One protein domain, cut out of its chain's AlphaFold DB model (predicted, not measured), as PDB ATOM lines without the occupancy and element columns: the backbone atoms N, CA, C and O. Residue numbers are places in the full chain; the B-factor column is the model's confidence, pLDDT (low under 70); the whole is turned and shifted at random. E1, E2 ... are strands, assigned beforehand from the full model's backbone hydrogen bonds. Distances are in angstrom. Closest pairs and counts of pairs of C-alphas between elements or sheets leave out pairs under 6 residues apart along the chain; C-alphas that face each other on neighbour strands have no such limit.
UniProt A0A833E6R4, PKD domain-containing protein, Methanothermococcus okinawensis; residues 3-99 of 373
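What this domain is: This is residues 3 to 99 of the 373 residues of the protein "PKD domain-containing protein" of Methanothermococcus okinawensis (UniProt A0A833E6R4). An elongated sandwich of strands: the five-stranded sheet E3 E4 E1 E6 E9 is curled like part of a barrel, and the two-stranded sheet E2 E5 covers its hollow side, with E2 coming close to the edge strand E3, while E5 comes close to the other edge strand, E9, only at Pro 63 and Ile 98, and the barrel stays open there. The small hairpin E7 and E8 lies at one end of the long axis, where E6 runs on into E7. The printed part has 97 residues with no named helix and nine named strands, E1 to E9 in order along the chain; the class is all strand, and the three sheets, of order E3 E4 E1 E6 E9, E2 E5 and E7 E8, are antiparallel. It is only just compact, close to loose, with a radius of gyration of the C-alphas of 14.9 A and spans of 46 by 26 by 24 A.

Where its parts are: E1 is residues 3 to 5, 6.3 A long, beginning at C-alpha 3, (-39.576, 11.211, -97.401). E2, residues 11 to 18, is 20.2 A long and bends by 52 degrees at residue 15. E3, residues 28 to 36, is 22.4 A and bends by 61 degrees at residue 31. E4, residues 39 to 46, is 22.4 A; E5, residues 57 to 63, is 20.0 A; E6, residues 69 to 76, is 22.0 A. E7, residues 79 to 82, is 10.0 A and E8, residues 85 to 88, is 9.9 A. E9, residues 94 to 98, is 12.8 A and ends at C-alpha 98, (-58.999, 18.967, -104.336).

How they stand to each other: The five-stranded sheet is twisted, with E3 and E9 as edge strands. In the hairpin of E3 and E4, N 29 and O 45 are 2.9 A apart, within hydrogen-bond range. Between E4 and E1, N 40 and O 4 are 2.8 A apart. Pairing of E6 is staggered: its residues 74 to 76 pair with E1, N 5 and O 74 at 3.0 A, and its residues 69 to 73 with E9, N 73 and O 94 at 2.8 A. In the sandwich, two sheets face to face, the facing parts are 8.4 A centre to centre. Between E2 and E5, N 12 and O 62 are 2.8 A apart. The closest C-alphas of E2 and E3, Gly 17 and Ile 33, are 6.2 A apart; those of E5 and E9, Pro 63 and Ile 98, are 7.1 A apart. In the hairpin of E7 and E8, N 87 and O 80 are 2.8 A apart. E4 and E7 are near each other, while E8 and E4 are apart.

The domain as a whole: The two C-alphas farthest apart, those of Asn 66 and Asn 83, are 47.1 A apart. The printed part has no cut and no long link; the links E2 to E3 and E4 to E5 are short, the others tight. The mean pLDDT of the printed part is 82.2; residue 77, residues 79 to 84 and residues 87 to 90 are under 70.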
ATOM      1  N   TYR A   3     -38.162  11.465 -97.671       86.88
ATOM      2  CA  TYR A   3     -39.576  11.211 -97.401       86.88
ATOM      3  C   TYR A   3     -40.430  12.212 -98.171       86.88
ATOM      4  O   TYR A   3     -40.138  13.409 -98.183       86.88
ATOM      5  N   ILE A   4     -41.504  11.729 -98.789       88.75
ATOM      6  CA  ILE A   4     -42.561  12.577 -99.343       88.75
ATOM      7  C   ILE A   4     -43.725  12.528 -98.372       88.75
ATOM      8  O   ILE A   4     -44.272  11.452 -98.125       88.75
ATOM      9  N   PHE A   5     -44.100  13.679 -97.820       90.25
ATOM     10  CA  PHE A   5     -45.310  13.761 -97.021       90.25
ATOM     11  C   PHE A   5     -46.522  13.945 -97.925       90.25
ATOM     12  O   PHE A   5     -46.571  14.855 -98.754       90.25
ATOM     13  N   ILE A   6     -47.510  13.081 -97.737       90.25
ATOM     14  CA  ILE A   6     -48.782  13.084 -98.441       90.25
ATOM     15  C   ILE A   6     -49.859  12.974 -97.373       90.25
ATOM     16  O   ILE A   6     -49.875  12.013 -96.608       90.25
ATOM     17  N   ASN A   7     -50.765  13.947 -97.314       88.94
ATOM     18  CA  ASN A   7     -51.807  13.948 -96.298       88.94
ATOM     19  C   ASN A   7     -52.770  12.759 -96.495       88.94
ATOM     20  O   ASN A   7     -53.649  12.799 -97.354       88.94
ATOM     21  N   ASN A   8     -52.608  11.699 -95.699       89.62
ATOM     22  CA  ASN A   8     -53.367  10.456 -95.841       89.62
ATOM     23  C   ASN A   8     -54.832  10.573 -95.376       89.62
ATOM     24  O   ASN A   8     -55.628   9.679 -95.663       89.62
ATOM     25  N   SER A   9     -55.226  11.652 -94.684       89.00
ATOM     26  CA  SER A   9     -56.657  11.920 -94.467       89.00
ATOM     27  C   SER A   9     -57.340  12.391 -95.754       89.00
ATOM     28  O   SER A   9     -58.523  12.136 -95.950       89.00
ATOM     29  N   LEU A  10     -56.578  13.013 -96.660       88.38
ATOM     30  CA  LEU A  10     -57.087  13.609 -97.894       88.38
ATOM     31  C   LEU A  10     -56.840  12.749 -99.128       88.38
ATOM     32  O   LEU A  10     -57.649  12.766-100.050       88.38
ATOM     33  N   PHE A  11     -55.740  11.995 -99.156       89.19
ATOM     34  CA  PHE A  11     -55.324  11.209-100.313       89.19
ATOM     35  C   PHE A  11     -55.090   9.744 -99.962       89.19
ATOM     36  O   PHE A  11     -54.638   9.397 -98.874       89.19
ATOM     37  N   LYS A  12     -55.357   8.870-100.929       90.62
ATOM     38  CA  LYS A  12     -54.842   7.503-100.996       90.62
ATOM     39  C   LYS A  12     -53.661   7.495-101.962       90.62
ATOM     40  O   LYS A  12     -53.727   8.147-102.998       90.62
ATOM     41  N   VAL A  13     -52.608   6.755-101.628       92.25
ATOM     42  CA  VAL A  13     -51.411   6.609-102.468       92.25
ATOM     43  C   VAL A  13     -51.381   5.209-103.080       92.25
ATOM     44  O   VAL A  13     -51.602   4.224-102.374       92.25
ATOM     45  N   SER A  14     -51.108   5.113-104.382       91.44
ATOM     46  CA  SER A  14     -50.948   3.854-105.125       91.44
ATOM     47  C   SER A  14     -49.792   3.937-106.126       91.44
ATOM     48  O   SER A  14     -49.188   4.995-106.300       91.44
ATOM     49  N   ASP A  15     -49.463   2.807-106.763       90.12
ATOM     50  CA  ASP A  15     -48.507   2.702-107.881       90.12
ATOM     51  C   ASP A  15     -47.156   3.391-107.640       90.12
ATOM     52  O   ASP A  15     -46.566   3.990-108.545       90.12
ATOM     53  N   TYR A  16     -46.679   3.342-106.394       92.25
ATOM     54  CA  TYR A  16     -45.439   3.986-106.000       92.25
ATOM     55  C   TYR A  16     -44.231   3.082-106.253       92.25
ATOM     56  O   TYR A  16     -44.254   1.884-105.977       92.25
ATOM     57  N   GLY A  17     -43.150   3.659-106.772       91.19
ATOM     58  CA  GLY A  17     -41.928   2.924-107.076       91.19
ATOM     59  C   GLY A  17     -41.004   3.675-108.026       91.19
ATOM     60  O   GLY A  17     -41.180   4.865-108.297       91.19
ATOM     61  N   LEU A  18     -40.003   2.969-108.547       90.62
ATOM     62  CA  LEU A  18     -39.096   3.532-109.541       90.62
ATOM     63  C   LEU A  18     -39.802   3.779-110.877       90.62
ATOM     64  O   LEU A  18     -40.577   2.950-111.363       90.62
ATOM     65  N   TYR A  19     -39.478   4.902-111.512       87.88
ATOM     66  CA  TYR A  19     -39.992   5.219-112.839       87.88
ATOM     67  C   TYR A  19     -39.275   4.385-113.913       87.88
ATOM     68  O   TYR A  19     -38.176   4.726-114.347       87.88
ATOM     69  N   LYS A  20     -39.906   3.284-114.348       84.31
ATOM     70  CA  LYS A  20     -39.332   2.295-115.289       84.31
ATOM     71  C   LYS A  20     -38.874   2.867-116.636       84.31
ATOM     72  O   LYS A  20     -37.983   2.303-117.256       84.31
ATOM     73  N   PHE A  21     -39.454   3.985-117.070       83.62
ATOM     74  CA  PHE A  21     -39.104   4.661-118.328       83.62
ATOM     75  C   PHE A  21     -38.074   5.782-118.154       83.62
ATOM     76  O   PHE A  21     -37.830   6.556-119.075       83.62
ATOM     77  N   SER A  22     -37.481   5.905-116.966       81.62
ATOM     78  CA  SER A  22     -36.378   6.831-116.753       81.62
ATOM     79  C   SER A  22     -35.142   6.369-117.522       81.62
ATOM     80  O   SER A  22     -34.764   5.199-117.468       81.62
ATOM     81  N   ASN A  23     -34.459   7.299-118.180       83.50
ATOM     82  CA  ASN A  23     -33.183   7.060-118.861       83.50
ATOM     83  C   ASN A  23     -32.057   6.596-117.915       83.50
ATOM     84  O   ASN A  23     -31.054   6.058-118.380       83.50
ATOM     85  N   ILE A  24     -32.221   6.770-116.601       85.44
ATOM     86  CA  ILE A  24     -31.285   6.268-115.593       85.44
ATOM     87  C   ILE A  24     -31.764   4.991-114.892       85.44
ATOM     88  O   ILE A  24     -31.057   4.511-114.016       85.44
ATOM     89  N   TYR A  25     -32.918   4.414-115.254       86.06
ATOM     90  CA  TYR A  25     -33.540   3.304-114.511       86.06
ATOM     91  C   TYR A  25     -32.586   2.127-114.244       86.06
ATOM     92  O   TYR A  25     -32.505   1.643-113.121       86.06
ATOM     93  N   GLN A  26     -31.797   1.721-115.243       85.88
ATOM     94  CA  GLN A  26     -30.832   0.615-115.121       85.88
ATOM     95  C   GLN A  26     -29.612   0.934-114.235       85.88
ATOM     96  O   GLN A  26     -28.842   0.040-113.903       85.88
ATOM     97  N   ARG A  27     -29.402   2.205-113.873       86.00
ATOM     98  CA  ARG A  27     -28.291   2.683-113.028       86.00
ATOM     99  C   ARG A  27     -28.739   2.997-111.599       86.00
ATOM    100  O   ARG A  27     -27.956   3.523-110.809       86.00
ATOM    101  N   VAL A  28     -30.005   2.728-111.291       86.00
ATOM    102  CA  VAL A  28     -30.631   3.025-110.008       86.00
ATOM    103  C   VAL A  28     -30.746   1.743-109.191       86.00
ATOM    104  O   VAL A  28     -31.407   0.796-109.603       86.00
ATOM    105  N   ASN A  29     -30.165   1.751-107.995       84.94
ATOM    106  CA  ASN A  29     -30.400   0.739-106.971       84.94
ATOM    107  C   ASN A  29     -31.370   1.298-105.928       84.94
ATOM    108  O   ASN A  29     -31.272   2.461-105.541       84.94
ATOM    109  N   TYR A  30     -32.295   0.478-105.438       83.31
ATOM    110  CA  TYR A  30     -33.171   0.849-104.329       83.31
ATOM    111  C   TYR A  30     -33.201  -0.269-103.291       83.31
ATOM    112  O   TYR A  30     -33.211  -1.445-103.639       83.31
ATOM    113  N   SER A  31     -33.190   0.105-102.013       79.94
ATOM    114  CA  SER A  31     -33.288  -0.853-100.900       79.94
ATOM    115  C   SER A  31     -34.715  -0.964-100.378       79.94
ATOM    116  O   SER A  31     -35.168  -2.055-100.049       79.94
ATOM    117  N   TYR A  32     -35.446   0.151-100.345       82.25
ATOM    118  CA  TYR A  32     -36.861   0.183 -99.992       82.25
ATOM    119  C   TYR A  32     -37.552   1.393-100.623       82.25
ATOM    120  O   TYR A  32     -36.988   2.488-100.730       82.25
ATOM    121  N   ILE A  33     -38.806   1.185-101.016       91.31
ATOM    122  CA  ILE A  33     -39.775   2.246-101.280       91.31
ATOM    123  C   ILE A  33     -41.067   1.791-100.614       91.31
ATOM    124  O   ILE A  33     -41.642   0.782-101.015       91.31
ATOM    125  N   THR A  34     -41.498   2.491 -99.571       92.19
ATOM    126  CA  THR A  34     -42.629   2.052 -98.741       92.19
ATOM    127  C   THR A  34     -43.499   3.228 -98.360       92.19
ATOM    128  O   THR A  34     -42.990   4.274 -97.957       92.19
ATOM    129  N   TYR A  35     -44.809   3.047 -98.424       91.31
ATOM    130  CA  TYR A  35     -45.766   4.025 -97.932       91.31
ATOM    131  C   TYR A  35     -46.216   3.660 -96.513       91.31
ATOM    132  O   TYR A  35     -46.746   2.571 -96.300       91.31
ATOM    133  N   ASN A  36     -46.002   4.558 -95.550       89.56
ATOM    134  CA  ASN A  36     -46.466   4.411 -94.173       89.56
ATOM    135  C   ASN A  36     -47.242   5.661 -93.747       89.56
ATOM    136  O   ASN A  36     -46.668   6.741 -93.588       89.56
ATOM    137  N   ASN A  37     -48.550   5.503 -93.537       88.19
ATOM    138  CA  ASN A  37     -49.461   6.583 -93.170       88.19
ATOM    139  C   ASN A  37     -49.315   7.793 -94.094       88.19
ATOM    140  O   ASN A  37     -49.688   7.708 -95.251       88.19
ATOM    141  N   SER A  38     -48.787   8.914 -93.610       91.31
ATOM    142  CA  SER A  38     -48.633  10.129 -94.412       91.31
ATOM    143  C   SER A  38     -47.257  10.265 -95.070       91.31
ATOM    144  O   SER A  38     -46.975  11.307 -95.645       91.31
ATOM    145  N   TYR A  39     -46.387   9.254 -94.999       91.56
ATOM    146  CA  TYR A  39     -45.015   9.335 -95.504       91.56
ATOM    147  C   TYR A  39     -44.722   8.234 -96.524       91.56
ATOM    148  O   TYR A  39     -44.733   7.045 -96.204       91.56
ATOM    149  N   LEU A  40     -44.399   8.630 -97.755       91.75
ATOM    150  CA  LEU A  40     -43.781   7.753 -98.745       91.75
ATOM    151  C   LEU A  40     -42.265   7.825 -98.571       91.75
ATOM    152  O   LEU A  40     -41.630   8.836 -98.883       91.75
ATOM    153  N   TYR A  41     -41.704   6.748 -98.037       91.06
ATOM    154  CA  TYR A  41     -40.288   6.627 -97.764       91.06
ATOM    155  C   TYR A  41     -39.512   6.064 -98.949       91.06
ATOM    156  O   TYR A  41     -39.902   5.093 -99.593       91.06
ATOM    157  N   PHE A  42     -38.406   6.744 -99.195       89.62
ATOM    158  CA  PHE A  42     -37.393   6.602-100.215       89.62
ATOM    159  C   PHE A  42     -35.975   6.155 -99.875       89.62
ATOM    160  O   PHE A  42     -35.281   6.923 -99.193       89.62
ATOM    161  N   ASN A  43     -35.442   5.063-100.423       88.62
ATOM    162  CA  ASN A  43     -33.984   4.922-100.471       88.62
ATOM    163  C   ASN A  43     -33.463   4.343-101.761       88.62
ATOM    164  O   ASN A  43     -33.674   3.180-102.097       88.62
ATOM    165  N   ILE A  44     -32.771   5.233-102.455       86.38
ATOM    166  CA  ILE A  44     -32.345   5.089-103.821       86.38
ATOM    167  C   ILE A  44     -30.897   5.574-103.892       86.38
ATOM    168  O   ILE A  44     -30.578   6.644-103.363       86.38
ATOM    169  N   SER A  45     -30.044   4.790-104.539       83.69
ATOM    170  CA  SER A  45     -28.655   5.109-104.848       83.69
ATOM    171  C   SER A  45     -28.400   4.958-106.349       83.69
ATOM    172  O   SER A  45     -29.108   4.237-107.051       83.69
ATOM    173  N   LEU A  46     -27.396   5.674-106.850       81.94
ATOM    174  CA  LEU A  46     -26.937   5.571-108.233       81.94
ATOM    175  C   LEU A  46     -25.621   4.806-108.261       81.94
ATOM    176  O   LEU A  46     -24.755   5.043-107.421       81.94
ATOM    177  N   THR A  47     -25.474   3.893-109.218       80.19
ATOM    178  CA  THR A  47     -24.258   3.079-109.353       80.19
ATOM    179  C   THR A  47     -23.071   3.870-109.898       80.19
ATOM    180  O   THR A  47     -21.943   3.527-109.577       80.19
ATOM    181  N   ASN A  48     -23.316   4.941-110.663       77.50
ATOM    182  CA  ASN A  48     -22.307   5.842-111.228       77.50
ATOM    183  C   ASN A  48     -22.790   7.302-111.188       77.50
ATOM    184  O   ASN A  48     -23.992   7.562-111.117       77.50
ATOM    185  N   GLY A  49     -21.856   8.255-111.293       73.06
ATOM    186  CA  GLY A  49     -22.177   9.679-111.434       73.06
ATOM    187  C   GLY A  49     -22.993   9.974-112.700       73.06
ATOM    188  O   GLY A  49     -22.776   9.372-113.754       73.06
ATOM    189  N   THR A  50     -23.943  10.904-112.599       72.44
ATOM    190  CA  THR A  50     -24.847  11.295-113.696       72.44
ATOM    191  C   THR A  50     -25.038  12.810-113.723       72.44
ATOM    192  O   THR A  50     -25.183  13.408-112.658       72.44
ATOM    193  N   ASN A  51     -25.127  13.411-114.915       76.62
ATOM    194  CA  ASN A  51     -25.324  14.854-115.102       76.62
ATOM    195  C   ASN A  51     -26.650  15.146-115.816       76.62
ATOM    196  O   ASN A  51     -26.865  14.663-116.924       76.62
ATOM    197  N   GLY A  52     -27.499  15.989-115.225       73.56
ATOM    198  CA  GLY A  52     -28.769  16.428-115.816       73.56
ATOM    199  C   GLY A  52     -29.967  16.249-114.882       73.56
ATOM    200  O   GLY A  52     -29.815  15.893-113.714       73.56
ATOM    201  N   THR A  53     -31.168  16.510-115.406       74.56
ATOM    202  CA  THR A  53     -32.439  16.369-114.677       74.56
ATOM    203  C   THR A  53     -33.088  15.029-115.006       74.56
ATOM    204  O   THR A  53     -33.267  14.700-116.178       74.56
ATOM    205  N   TYR A  54     -33.485  14.274-113.981       78.19
ATOM    206  CA  TYR A  54     -34.035  12.927-114.139       78.19
ATOM    207  C   TYR A  54     -35.230  12.674-113.219       78.19
ATOM    208  O   TYR A  54     -35.273  13.158-112.088       78.19
ATOM    209  N   THR A  55     -36.164  11.838-113.675       82.94
ATOM    210  CA  THR A  55     -37.267  11.330-112.852       82.94
ATOM    211  C   THR A  55     -36.867   9.997-112.230       82.94
ATOM    212  O   THR A  55     -36.576   9.043-112.950       82.94
ATOM    213  N   LEU A  56     -36.864   9.914-110.900       83.69
ATOM    214  CA  LEU A  56     -36.502   8.694-110.165       83.69
ATOM    215  C   LEU A  56     -37.714   7.933-109.637       83.69
ATOM    216  O   LEU A  56     -37.814   6.720-109.810       83.69
ATOM    217  N   LEU A  57     -38.632   8.653-109.000       87.31
ATOM    218  CA  LEU A  57     -39.764   8.086-108.284       87.31
ATOM    219  C   LEU A  57     -41.069   8.485-108.975       87.31
ATOM    220  O   LEU A  57     -41.237   9.638-109.370       87.31
ATOM    221  N   LYS A  58     -41.999   7.538-109.080       89.06
ATOM    222  CA  LYS A  58     -43.392   7.776-109.464       89.06
ATOM    223  C   LYS A  58     -44.293   7.283-108.339       89.06
ATOM    224  O   LYS A  58     -43.961   6.300-107.686       89.06
ATOM    225  N   PHE A  59     -45.410   7.966-108.126       91.38
ATOM    226  CA  PHE A  59     -46.528   7.518-107.300       91.38
ATOM    227  C   PHE A  59     -47.816   8.163-107.818       91.38
ATOM    228  O   PHE A  59     -47.771   9.213-108.464       91.38
ATOM    229  N   THR A  60     -48.949   7.536-107.536       89.38
ATOM    230  CA  THR A  60     -50.285   8.041-107.852       89.38
ATOM    231  C   THR A  60     -50.972   8.449-106.555       89.38
ATOM    232  O   THR A  60     -50.845   7.761-105.541       89.38
ATOM    233  N   ILE A  61     -51.708   9.561-106.579       89.94
ATOM    234  CA  ILE A  61     -52.594   9.974-105.485       89.94
ATOM    235  C   ILE A  61     -54.036  10.043-105.985       89.94
ATOM    236  O   ILE A  61     -54.280  10.480-107.108       89.94
ATOM    237  N   SER A  62     -54.991   9.656-105.143       85.75
ATOM    238  CA  SER A  62     -56.426   9.835-105.393       85.75
ATOM    239  C   SER A  62     -57.103  10.447-104.163       85.75
ATOM    240  O   SER A  62     -56.778  10.030-103.047       85.75
ATOM    241  N   PRO A  63     -58.031  11.407-104.314       87.56
ATOM    242  CA  PRO A  63     -58.712  12.017-103.176       87.56
ATOM    243  C   PRO A  63     -59.567  10.988-102.418       87.56
ATOM    244  O   PRO A  63     -60.145  10.083-103.018       87.56
ATOM    245  N   LYS A  64     -59.636  11.121-101.090       85.50
ATOM    246  CA  LYS A  64     -60.515  10.340-100.197       85.50
ATOM    247  C   LYS A  64     -61.784  11.086 -99.805       85.50
ATOM    248  O   LYS A  64     -62.725  10.465 -99.325       85.50
ATOM    249  N   ILE A  65     -61.792  12.401 -99.989       80.69
ATOM    250  CA  ILE A  65     -62.909  13.272 -99.646       80.69
ATOM    251  C   ILE A  65     -63.341  14.073-100.872       80.69
ATOM    252  O   ILE A  65     -62.542  14.315-101.778       80.69
ATOM    253  N   ASN A  66     -64.606  14.489-100.890       79.00
ATOM    254  CA  ASN A  66     -65.211  15.233-101.992       79.00
ATOM    255  C   ASN A  66     -65.519  16.679-101.567       79.00
ATOM    256  O   ASN A  66     -66.678  17.087-101.493       79.00
ATOM    257  N   GLU A  67     -64.476  17.441-101.237       78.69
ATOM    258  CA  GLU A  67     -64.570  18.815-100.729       78.69
ATOM    259  C   GLU A  67     -63.532  19.728-101.389       78.69
ATOM    260  O   GLU A  67     -62.478  19.270-101.827       78.69
ATOM    261  N   ASN A  68     -63.831  21.032-101.447       83.12
ATOM    262  CA  ASN A  68     -62.913  22.049-101.960       83.12
ATOM    263  C   ASN A  68     -61.831  22.357-100.925       83.12
ATOM    264  O   ASN A  68     -62.033  23.200-100.052       83.12
ATOM    265  N   ILE A  69     -60.676  21.711-101.033       85.06
ATOM    266  CA  ILE A  69     -59.546  21.952-100.139       85.06
ATOM    267  C   ILE A  69     -58.220  21.905-100.893       85.06
ATOM    268  O   ILE A  69     -58.107  21.335-101.971       85.06
ATOM    269  N   SER A  70     -57.178  22.490-100.319       85.00
ATOM    270  CA  SER A  70     -55.823  22.403-100.868       85.00
ATOM    271  C   SER A  70     -54.914  21.702 -99.878       85.00
ATOM    272  O   SER A  70     -55.037  21.892 -98.671       85.00
ATOM    273  N   SER A  71     -53.981  20.903-100.380       86.12
ATOM    274  CA  SER A  71     -52.977  20.240 -99.557       86.12
ATOM    275  C   SER A  71     -51.620  20.322-100.231       86.12
ATOM    276  O   SER A  71     -51.490  20.148-101.442       86.12
ATOM    277  N   LEU A  72     -50.592  20.563 -99.425       84.12
ATOM    278  CA  LEU A  72     -49.210  20.531 -99.878       84.12
ATOM    279  C   LEU A  72     -48.692  19.094 -99.850       84.12
ATOM    280  O   LEU A  72     -48.825  18.393 -98.847       84.12
ATOM    281  N   ILE A  73     -48.065  18.685-100.947       82.62
ATOM    282  CA  ILE A  73     -47.145  17.554-100.986       82.62
ATOM    283  C   ILE A  73     -45.753  18.156-100.884       82.62
ATOM    284  O   ILE A  73     -45.287  18.842-101.800       82.62
ATOM    285  N   TYR A  74     -45.109  17.942 -99.741       81.19
ATOM    286  CA  TYR A  74     -43.767  18.446 -99.496       81.19
ATOM    287  C   TYR A  74     -42.757  17.304 -99.482       81.19
ATOM    288  O   TYR A  74     -43.024  16.198 -99.000       81.19
ATOM    289  N   LEU A  75     -41.581  17.596-100.025       77.62
ATOM    290  CA  LEU A  75     -40.428  16.712 -99.980       77.62
ATOM    291  C   LEU A  75     -39.563  17.127 -98.788       77.62
ATOM    292  O   LEU A  75     -39.140  18.274 -98.705       77.62
ATOM    293  N   GLY A  76     -39.326  16.206 -97.858       70.69
ATOM    294  CA  GLY A  76     -38.575  16.467 -96.632       70.69
ATOM    295  C   GLY A  76     -37.380  15.534 -96.471       70.69
ATOM    296  O   GLY A  76     -37.377  14.400 -96.958       70.69
ATOM    297  N   ASN A  77     -36.363  16.008 -95.745       69.00
ATOM    298  CA  ASN A  77     -35.190  15.224 -95.345       69.00
ATOM    299  C   ASN A  77     -34.451  14.549 -96.515       69.00
ATOM    300  O   ASN A  77     -33.910  13.450 -96.365       69.00
ATOM    301  N   LEU A  78     -34.411  15.207 -97.680       70.69
ATOM    302  CA  LEU A  78     -33.680  14.717 -98.843       70.69
ATOM    303  C   LEU A  78     -32.177  14.733 -98.543       70.69
ATOM    304  O   LEU A  78     -31.550  15.787 -98.472       70.69
ATOM    305  N   SER A  79     -31.615  13.545 -98.338       69.12
ATOM    306  CA  SER A  79     -30.194  13.349 -98.066       69.12
ATOM    307  C   SER A  79     -29.575  12.600 -99.241       69.12
ATOM    308  O   SER A  79     -29.868  11.416 -99.454       69.12
ATOM    309  N   LEU A  80     -28.746  13.299-100.014       68.12
ATOM    310  CA  LEU A  80     -27.868  12.700-101.013       68.12
ATOM    311  C   LEU A  80     -26.498  12.493-100.366       68.12
ATOM    312  O   LEU A  80     -26.034  13.367 -99.642       68.12
ATOM    313  N   TYR A  81     -25.857  11.356-100.612       66.38
ATOM    314  CA  TYR A  81     -24.497  11.113-100.141       66.38
ATOM    315  C   TYR A  81     -23.570  10.935-101.338       66.38
ATOM    316  O   TYR A  81     -23.842  10.107-102.204       66.38
ATOM    317  N   ALA A  82     -22.478  11.694-101.369       65.56
ATOM    318  CA  ALA A  82     -21.375  11.506-102.306       65.56
ATOM    319  C   ALA A  82     -20.128  11.140-101.495       65.56
ATOM    320  O   ALA A  82     -19.670  11.951-100.694       65.56
ATOM    321  N   ASN A  83     -19.618   9.913-101.649       66.31
ATOM    322  CA  ASN A  83     -18.461   9.403-100.897       66.31
ATOM    323  C   ASN A  83     -18.561   9.700 -99.387       66.31
ATOM    324  O   ASN A  83     -17.641  10.261 -98.802       66.31
ATOM    325  N   THR A  84     -19.702   9.354 -98.774       67.56
ATOM    326  CA  THR A  84     -20.072   9.581 -97.353       67.56
ATOM    327  C   THR A  84     -20.403  11.023 -96.936       67.56
ATOM    328  O   THR A  84     -20.985  11.222 -95.870       67.56
ATOM    329  N   THR A  85     -20.178  12.020 -97.793       72.50
ATOM    330  CA  THR A  85     -20.550  13.419 -97.525       72.50
ATOM    331  C   THR A  85     -22.028  13.656 -97.810       72.50
ATOM    332  O   THR A  85     -22.490  13.432 -98.930       72.50
ATOM    333  N   LYS A  86     -22.776  14.138 -96.808       72.19
ATOM    334  CA  LYS A  86     -24.185  14.516 -96.960       72.19
ATOM    335  C   LYS A  86     -24.308  15.835 -97.727       72.19
ATOM    336  O   LYS A  86     -23.769  16.854 -97.308       72.19
ATOM    337  N   VAL A  87     -25.080  15.820 -98.803       69.69
ATOM    338  CA  VAL A  87     -25.437  16.981 -99.618       69.69
ATOM    339  C   VAL A  87     -26.926  17.262 -99.430       69.69
ATOM    340  O   VAL A  87     -27.772  16.398 -99.682       69.69
ATOM    341  N   SER A  88     -27.242  18.475 -98.979       66.00
ATOM    342  CA  SER A  88     -28.614  18.985 -98.952       66.00
ATOM    343  C   SER A  88     -29.005  19.415-100.359       66.00
ATOM    344  O   SER A  88     -28.338  20.251-100.964       66.00
ATOM    345  N   LEU A  89     -30.080  18.838-100.885       66.38
ATOM    346  CA  LEU A  89     -30.577  19.161-102.217       66.38
ATOM    347  C   LEU A  89     -31.728  20.172-102.132       66.38
ATOM    348  O   LEU A  89     -32.579  20.046-101.245       66.38
ATOM    349  N   PRO A  90     -31.800  21.144-103.059       66.38
ATOM    350  CA  PRO A  90     -32.973  21.993-103.181       66.38
ATOM    351  C   PRO A  90     -34.188  21.142-103.569       66.38
ATOM    352  O   PRO A  90     -34.081  20.197-104.354       66.38
ATOM    353  N   TYR A  91     -35.354  21.485-103.032       70.31
ATOM    354  CA  TYR A  91     -36.615  20.823-103.347       70.31
ATOM    355  C   TYR A  91     -37.714  21.845-103.625       70.31
ATOM    356  O   TYR A  91     -37.642  22.997-103.196       70.31
ATOM    357  N   LYS A  92     -38.745  21.413-104.355       72.75
ATOM    358  CA  LYS A  92     -39.941  22.206-104.637       72.75
ATOM    359  C   LYS A  92     -41.158  21.476-104.089       72.75
ATOM    360  O   LYS A  92     -41.323  20.283-104.332       72.75
ATOM    361  N   ASN A  93     -42.004  22.201-103.367       78.25
ATOM    362  CA  ASN A  93     -43.284  21.680-102.905       78.25
ATOM    363  C   ASN A  93     -44.311  21.737-104.039       78.25
ATOM    364  O   ASN A  93     -44.276  22.645-104.874       78.25
ATOM    365  N   LEU A  94     -45.235  20.782-104.045       80.25
ATOM    366  CA  LEU A  94     -46.364  20.753-104.966       80.25
ATOM    367  C   LEU A  94     -47.648  21.037-104.188       80.25
ATOM    368  O   LEU A  94     -47.981  20.314-103.250       80.25
ATOM    369  N   THR A  95     -48.385  22.068-104.590       81.00
ATOM    370  CA  THR A  95     -49.743  22.302-104.090       81.00
ATOM    371  C   THR A  95     -50.720  21.499-104.933       81.00
ATOM    372  O   THR A  95     -50.739  21.634-106.155       81.00
ATOM    373  N   VAL A  96     -51.530  20.671-104.280       81.00
ATOM    374  CA  VAL A  96     -52.620  19.929-104.915       81.00
ATOM    375  C   VAL A  96     -53.941  20.515-104.439       81.00
ATOM    376  O   VAL A  96     -54.192  20.597-103.237       81.00
ATOM    377  N   HIS A  97     -54.784  20.914-105.387       77.44
ATOM    378  CA  HIS A  97     -56.141  21.376-105.123       77.44
ATOM    379  C   HIS A  97     -57.108  20.206-105.318       77.44
ATOM    380  O   HIS A  97     -57.184  19.634-106.404       77.44
ATOM    381  N   ILE A  98     -57.831  19.841-104.264       76.69
ATOM    382  CA  ILE A  98     -58.999  18.967-104.336       76.69
ATOM    383  C   ILE A  98     -60.194  19.888-104.529       76.69
ATOM    384  O   ILE A  98     -60.442  20.776-103.719       76.69
ATOM    385  N   VAL A  99     -60.910  19.700-105.627       75.19
ATOM    386  CA  VAL A  99     -62.147  20.423-105.904       75.19
ATOM    387  C   VAL A  99     -63.270  19.403-105.814       75.19
ATOM    388  O   VAL A  99     -63.202  18.350-106.450       75.19
TER     389      VAL A  99